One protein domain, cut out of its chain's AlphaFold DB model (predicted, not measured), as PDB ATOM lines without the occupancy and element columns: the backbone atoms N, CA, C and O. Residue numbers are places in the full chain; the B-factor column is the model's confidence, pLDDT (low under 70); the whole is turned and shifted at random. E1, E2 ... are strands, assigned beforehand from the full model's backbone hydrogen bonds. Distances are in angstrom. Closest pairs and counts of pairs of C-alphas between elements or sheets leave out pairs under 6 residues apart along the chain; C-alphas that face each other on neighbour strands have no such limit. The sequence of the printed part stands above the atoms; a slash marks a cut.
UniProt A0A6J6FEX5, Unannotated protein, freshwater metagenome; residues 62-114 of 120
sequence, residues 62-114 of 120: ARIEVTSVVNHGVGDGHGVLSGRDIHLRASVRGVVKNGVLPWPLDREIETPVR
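Overview. This is residues 62 to 114 of the 120 residues of the protein "Unannotated protein" of freshwater metagenome (UniProt A0A6J6FEX5). A long, narrow, twisted ribbon: E1 and E2 form a long hairpin, and the shorter E3 folds back beside the last part of E2. After E3, an unnamed tail, residues 102 to 114, turns away from the ribbon and doubles back. The printed part has 53 residues, no named helix and three strands along the chain, E1, E2, E3, in an antiparallel sheet of that order; its class is all strand. It is loose, with a radius of gyration of the C-alphas of 13.6 A, and flat, spanning 43 by 22 by 10 A.

Along the chain. E1, residues 62 to 74, begins at C-alpha 62 (20.649, 18.886, -23.603) and is 33.2 A long. E2, residues 79 to 92, is 38.3 A long. E3, residues 95 to 101, is 18.7 A long and ends at C-alpha 101 (4.729, 19.499, -29.841).

Arrangement. The three strands make a meander, each the antiparallel neighbour of the one before. E1 and E2, a hairpin, stand at 163 degrees; N 63 and O 91 are 2.9 A apart, within hydrogen-bond range. E2 and E3, also a hairpin, stand at 165 degrees, with N 88 and O 99 within range at 2.8 A.

Size, cuts and confidence. The C-alphas of His 78 and Arg 93, the two farthest apart, are 43.0 A apart. The printed part has no cut, and both links are tight. Residues 105 to 114 have pLDDT under 70.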
ATOM      1  N   ALA A  62      22.096  18.801 -23.621       93.44
ATOM      2  CA  ALA A  62      20.649  18.886 -23.603       93.44
ATOM      3  C   ALA A  62      20.031  17.483 -23.644       93.44
ATOM      4  O   ALA A  62      20.562  16.588 -24.301       93.44
ATOM      5  N   ARG A  63      18.884  17.303 -22.989       94.19
ATOM      6  CA  ARG A  63      18.059  16.095 -23.088       94.19
ATOM      7  C   ARG A  63      16.634  16.487 -23.438       94.19
ATOM      8  O   ARG A  63      16.107  17.445 -22.884       94.19
ATOM      9  N   ILE A  64      16.021  15.732 -24.341       94.19
ATOM     10  CA  ILE A  64      14.599  15.833 -24.657       94.19
ATOM     11  C   ILE A  64      13.981  14.473 -24.355       94.19
ATOM     12  O   ILE A  64      14.490  13.443 -24.790       94.19
ATOM     13  N   GLU A  65      12.906  14.478 -23.585       94.12
ATOM     14  CA  GLU A  65      12.184  13.291 -23.152       94.12
ATOM     15  C   GLU A  65      10.706  13.445 -23.497       94.12
ATOM     16  O   GLU A  65      10.123  14.497 -23.248       94.12
ATOM     17  N   VAL A  66      10.095  12.396 -24.048       94.62
ATOM     18  CA  VAL A  66       8.640  12.326 -24.207       94.62
ATOM     19  C   VAL A  66       8.037  11.949 -22.863       94.62
ATOM     20  O   VAL A  66       8.303  10.866 -22.350       94.62
ATOM     21  N   THR A  67       7.230  12.839 -22.292       96.31
ATOM     22  CA  THR A  67       6.589  12.613 -20.990       96.31
ATOM     23  C   THR A  67       5.210  11.985 -21.125       96.31
ATOM     24  O   THR A  67       4.797  11.223 -20.258       96.31
ATOM     25  N   SER A  68       4.484  12.305 -22.194       94.38
ATOM     26  CA  SER A  68       3.192  11.699 -22.516       94.38
ATOM     27  C   SER A  68       2.827  11.958 -23.974       94.38
ATOM     28  O   SER A  68       3.427  12.799 -24.650       94.38
ATOM     29  N   VAL A  69       1.835  11.218 -24.464       92.19
ATOM     30  CA  VAL A  69       1.266  11.424 -25.792       92.19
ATOM     31  C   VAL A  69      -0.248  11.452 -25.675       92.19
ATOM     32  O   VAL A  69      -0.834  10.523 -25.122       92.19
ATOM     33  N   VAL A  70      -0.867  12.502 -26.207       90.19
ATOM     34  CA  VAL A  70      -2.322  12.655 -26.258       90.19
ATOM     35  C   VAL A  70      -2.771  12.359 -27.678       90.19
ATOM     36  O   VAL A  70      -2.298  12.984 -28.622       90.19
ATOM     37  N   ASN A  71      -3.640  11.365 -27.842       90.19
ATOM     38  CA  ASN A  71      -4.157  10.967 -29.147       90.19
ATOM     39  C   ASN A  71      -5.445  11.731 -29.451       90.19
ATOM     40  O   ASN A  71      -6.295  11.876 -28.578       90.19
ATOM     41  N   HIS A  72      -5.607  12.139 -30.704       88.12
ATOM     42  CA  HIS A  72      -6.803  12.806 -31.211       88.12
ATOM     43  C   HIS A  72      -7.576  11.889 -32.159       88.12
ATOM     44  O   HIS A  72      -6.994  11.023 -32.817       88.12
ATOM     45  N   GLY A  73      -8.895  12.076 -32.231       86.12
ATOM     46  CA  GLY A  73      -9.779  11.352 -33.159       86.12
ATOM     47  C   GLY A  73     -10.139   9.921 -32.744       86.12
ATOM     48  O   GLY A  73     -11.010   9.309 -33.359       86.12
ATOM     49  N   VAL A  74      -9.534   9.408 -31.672       81.88
ATOM     50  CA  VAL A  74      -9.930   8.158 -31.014       81.88
ATOM     51  C   VAL A  74     -10.662   8.549 -29.731       81.88
ATOM     52  O   VAL A  74     -10.026   9.079 -28.825       81.88
ATOM     53  N   GLY A  75     -11.989   8.372 -29.686       73.94
ATOM     54  CA  GLY A  75     -12.799   8.588 -28.478       73.94
ATOM     55  C   GLY A  75     -12.550   7.479 -27.448       73.94
ATOM     56  O   GLY A  75     -11.406   7.102 -27.208       73.94
ATOM     57  N   ASP A  76     -13.602   6.861 -26.910       76.38
ATOM     58  CA  ASP A  76     -13.498   5.715 -25.981       76.38
ATOM     59  C   ASP A  76     -13.081   4.392 -26.674       76.38
ATOM     60  O   ASP A  76     -13.649   3.330 -26.442       76.38
ATOM     61  N   GLY A  77     -12.102   4.441 -27.585       73.62
ATOM     62  CA  GLY A  77     -11.655   3.301 -28.396       73.62
ATOM     63  C   GLY A  77     -12.364   3.156 -29.747       73.62
ATOM     64  O   GLY A  77     -12.032   2.263 -30.524       73.62
ATOM     65  N   HIS A  78     -13.291   4.062 -30.066       72.44
ATOM     66  CA  HIS A  78     -13.952   4.154 -31.366       72.44
ATOM     67  C   HIS A  78     -13.588   5.486 -32.041       72.44
ATOM     68  O   HIS A  78     -13.653   6.545 -31.416       72.44
ATOM     69  N   GLY A  79     -13.164   5.432 -33.304       80.56
ATOM     70  CA  GLY A  79     -12.706   6.593 -34.075       80.56
ATOM     71  C   GLY A  79     -11.427   6.311 -34.867       80.56
ATOM     72  O   GLY A  79     -10.872   5.214 -34.803       80.56
ATOM     73  N   VAL A  80     -10.967   7.298 -35.634       84.81
ATOM     74  CA  VAL A  80      -9.735   7.215 -36.432       84.81
ATOM     75  C   VAL A  80      -8.691   8.111 -35.788       84.81
ATOM     76  O   VAL A  80      -8.965   9.282 -35.536       84.81
ATOM     77  N   LEU A  81      -7.486   7.580 -35.558       86.31
ATOM     78  CA  LEU A  81      -6.358   8.374 -35.077       86.31
ATOM     79  C   LEU A  81      -6.077   9.511 -36.066       86.31
ATOM     80  O   LEU A  81      -5.520   9.284 -37.138       86.31
ATOM     81  N   SER A  82      -6.472  10.726 -35.696       87.25
ATOM     82  CA  SER A  82      -6.359  11.910 -36.549       87.25
ATOM     83  C   SER A  82      -5.091  12.713 -36.272       87.25
ATOM     84  O   SER A  82      -4.695  13.542 -37.090       87.25
ATOM     85  N   GLY A  83      -4.455  12.475 -35.122       87.56
ATOM     86  CA  GLY A  83      -3.281  13.207 -34.675       87.56
ATOM     87  C   GLY A  83      -2.798  12.789 -33.298       87.56
ATOM     88  O   GLY A  83      -3.477  12.042 -32.589       87.56
ATOM     89  N   ARG A  84      -1.609  13.266 -32.916       88.56
ATOM     90  CA  ARG A  84      -1.034  13.037 -31.586       88.56
ATOM     91  C   ARG A  84      -0.227  14.241 -31.118       88.56
ATOM     92  O   ARG A  84       0.781  14.563 -31.743       88.56
ATOM     93  N   ASP A  85      -0.612  14.835 -29.998       90.69
ATOM     94  CA  ASP A  85       0.226  15.831 -29.332       90.69
ATOM     95  C   ASP A  85       1.279  15.123 -28.488       90.69
ATOM     96  O   ASP A  85       0.977  14.220 -27.700       90.69
ATOM     97  N   ILE A  86       2.533  15.539 -28.644       92.56
ATOM     98  CA  ILE A  86       3.654  14.966 -27.906       92.56
ATOM     99  C   ILE A  86       4.042  15.943 -26.806       92.56
ATOM    100  O   ILE A  86       4.544  17.034 -27.067       92.56
ATOM    101  N   HIS A  87       3.843  15.538 -25.558       93.25
ATOM    102  CA  HIS A  87       4.327  16.297 -24.418       93.25
ATOM    103  C   HIS A  87       5.789  15.943 -24.186       93.25
ATOM    104  O   HIS A  87       6.168  14.770 -24.117       93.25
ATOM    105  N   LEU A  88       6.611  16.976 -24.074       95.06
ATOM    106  CA  LEU A  88       8.052  16.873 -23.989       95.06
ATOM    107  C   LEU A  88       8.562  17.579 -22.738       95.06
ATOM    108  O   LEU A  88       8.079  18.647 -22.355       95.06
ATOM    109  N   ARG A  89       9.628  17.029 -22.170       95.12
ATOM    110  CA  ARG A  89      10.501  17.703 -21.218       95.12
ATOM    111  C   ARG A  89      11.857  17.909 -21.866       95.12
ATOM    112  O   ARG A  89      12.526  16.948 -22.233       95.12
ATOM    113  N   ALA A  90      12.275  19.160 -21.972       94.56
ATOM    114  CA  ALA A  90      13.618  19.535 -22.372       94.56
ATOM    115  C   ALA A  90      14.415  19.966 -21.138       94.56
ATOM    116  O   ALA A  90      13.947  20.793 -20.356       94.56
ATOM    117  N   SER A  91      15.626  19.446 -20.967       93.44
ATOM    118  CA  SER A  91      16.578  19.930 -19.971       93.44
ATOM    119  C   SER A  91      17.867  20.384 -20.644       93.44
ATOM    120  O   SER A  91      18.391  19.706 -21.521       93.44
ATOM    121  N   VAL A  92      18.372  21.553 -20.255       92.12
ATOM    122  CA  VAL A  92      19.629  22.123 -20.754       92.12
ATOM    123  C   VAL A  92      20.340  22.773 -19.579       92.12
ATOM    124  O   VAL A  92      19.790  23.688 -18.971       92.12
ATOM    125  N   ARG A  93      21.552  22.315 -19.244       87.94
ATOM    126  CA  ARG A  93      22.367  22.891 -18.149       87.94
ATOM    127  C   ARG A  93      21.584  23.091 -16.836       87.94
ATOM    128  O   ARG A  93      21.653  24.145 -16.215       87.94
ATOM    129  N   GLY A  94      20.785  22.095 -16.453       85.56
ATOM    130  CA  GLY A  94      19.950  22.130 -15.243       85.56
ATOM    131  C   GLY A  94      18.638  22.917 -15.368       85.56
ATOM    132  O   GLY A  94      17.762  22.758 -14.523       85.56
ATOM    133  N   VAL A  95      18.439  23.703 -16.429       91.31
ATOM    134  CA  VAL A  95      17.155  24.358 -16.707       91.31
ATOM    135  C   VAL A  95      16.220  23.358 -17.366       91.31
ATOM    136  O   VAL A  95      16.544  22.813 -18.420       91.31
ATOM    137  N   VAL A  96      15.047  23.150 -16.772       94.06
ATOM    138  CA  VAL A  96      14.007  22.263 -17.301       94.06
ATOM    139  C   VAL A  96      12.862  23.089 -17.874       94.06
ATOM    140  O   VAL A  96      12.414  24.063 -17.271       94.06
ATOM    141  N   LYS A  97      12.376  22.686 -19.046       93.12
ATOM    142  CA  LYS A  97      11.182  23.226 -19.690       93.12
ATOM    143  C   LYS A  97      10.276  22.088 -20.118       93.12
ATOM    144  O   LYS A  97      10.741  21.114 -20.700       93.12
ATOM    145  N   ASN A  98       8.986  22.249 -19.873       94.12
ATOM    146  CA  ASN A  98       7.972  21.383 -20.453       94.12
ATOM    147  C   ASN A  98       7.399  22.076 -21.690       94.12
ATOM    148  O   ASN A  98       7.287  23.303 -21.720       94.12
ATOM    149  N   GLY A  99       7.066  21.295 -22.705       90.62
ATOM    150  CA  GLY A  99       6.481  21.783 -23.942       90.62
ATOM    151  C   GLY A  99       5.534  20.754 -24.528       90.62
ATOM    152  O   GLY A  99       5.567  19.581 -24.164       90.62
ATOM    153  N   VAL A 100       4.695  21.210 -25.444       89.19
ATOM    154  CA  VAL A 100       3.856  20.344 -26.264       89.19
ATOM    155  C   VAL A 100       4.271  20.585 -27.699       89.19
ATOM    156  O   VAL A 100       4.371  21.731 -28.132       89.19
ATOM    157  N   LEU A 101       4.560  19.503 -28.404       87.75
ATOM    158  CA  LEU A 101       4.729  19.499 -29.841       87.75
ATOM    159  C   LEU A 101       3.369  19.103 -30.433       87.75
ATOM    160  O   LEU A 101       3.000  17.926 -30.341       87.75
ATOM    161  N   PRO A 102       2.587  20.082 -30.924       83.56
ATOM    162  CA  PRO A 102       1.228  19.832 -31.366       83.56
ATOM    163  C   PRO A 102       1.225  19.074 -32.690       83.56
ATOM    164  O   PRO A 102       2.133  19.218 -33.512       83.56
ATOM    165  N   TRP A 103       0.170  18.304 -32.918       80.81
ATOM    166  CA  TRP A 103      -0.133  17.801 -34.247       80.81
ATOM    167  C   TRP A 103      -0.926  18.842 -35.063       80.81
ATOM    168  O   TRP A 103      -1.856  19.452 -34.527       80.81
ATOM    169  N   PRO A 104      -0.638  19.030 -36.363       79.69
ATOM    170  CA  PRO A 104       0.442  18.409 -37.125       79.69
ATOM    171  C   PRO A 104       1.792  19.133 -36.935       79.69
ATOM    172  O   PRO A 104       1.843  20.328 -36.651       79.69
ATOM    173  N   LEU A 105       2.890  18.374 -37.062       67.19
ATOM    174  CA  LEU A 105       4.265  18.828 -36.772       67.19
ATOM    175  C   LEU A 105       4.789  19.910 -37.728       67.19
ATOM    176  O   LEU A 105       5.821  20.519 -37.461       67.19
ATOM    177  N   ASP A 106       4.112  20.093 -38.855       66.31
ATOM    178  CA  ASP A 106       4.409  21.068 -39.899       66.31
ATOM    179  C   ASP A 106       3.759  22.434 -39.646       66.31
ATOM    180  O   ASP A 106       4.025  23.372 -40.396       66.31
ATOM    181  N   ARG A 107       2.950  22.584 -38.584       58.19
ATOM    182  CA  ARG A 107       2.517  23.913 -38.145       58.19
ATOM    183  C   ARG A 107       3.748  24.750 -37.830       58.19
ATOM    184  O   ARG A 107       4.516  24.424 -36.925       58.19
ATOM    185  N   GLU A 108       3.901  25.840 -38.577       56.12
ATOM    186  CA  GLU A 108       4.932  26.837 -38.341       56.12
ATOM    187  C   GLU A 108       4.835  27.281 -36.879       56.12
ATOM    188  O   GLU A 108       3.825  27.815 -36.419       56.12
ATOM    189  N   ILE A 109       5.860  26.941 -36.103       56.66
ATOM    190  CA  ILE A 109       5.908  27.284 -34.692       56.66
ATOM    191  C   ILE A 109       6.119  28.804 -34.641       56.66
ATOM    192  O   ILE A 109       7.238  29.270 -34.816       56.66
ATOM    193  N   GLU A 110       5.056  29.579 -34.396       50.69
ATOM    194  CA  GLU A 110       5.101  31.057 -34.315       50.69
ATOM    195  C   GLU A 110       6.052  31.579 -33.221       50.69
ATOM    196  O   GLU A 110       6.430  32.752 -33.208       50.69
ATOM    197  N   THR A 111       6.479  30.722 -32.282       53.41
ATOM    198  CA  THR A 111       7.525  31.115 -31.335       53.41
ATOM    199  C   THR A 111       8.874  31.147 -32.043       53.41
ATOM    200  O   THR A 111       9.231  30.178 -32.712       53.41
ATOM    201  N   PRO A 112       9.680  32.215 -31.875       39.69
ATOM    202  CA  PRO A 112      10.982  32.269 -32.509       39.69
ATOM    203  C   PRO A 112      11.752  31.042 -32.045       39.69
ATOM    204  O   PRO A 112      11.922  30.852 -30.834       39.69
ATOM    205  N   VAL A 113      12.194  30.216 -33.000       48.44
ATOM    206  CA  VAL A 113      13.158  29.146 -32.755       48.44
ATOM    207  C   VAL A 113      14.318  29.818 -32.040       48.44
ATOM    208  O   VAL A 113      15.147  30.495 -32.654       48.44
ATOM    209  N   ARG A 114      14.337  29.736 -30.703       46.72
ATOM    210  CA  ARG A 114      15.442  30.256 -29.909       46.72
ATOM    211  C   ARG A 114      16.595  29.377 -30.317       46.72
ATOM    212  O   ARG A 114      16.661  28.233 -29.882       46.72
TER     213      ARG A 114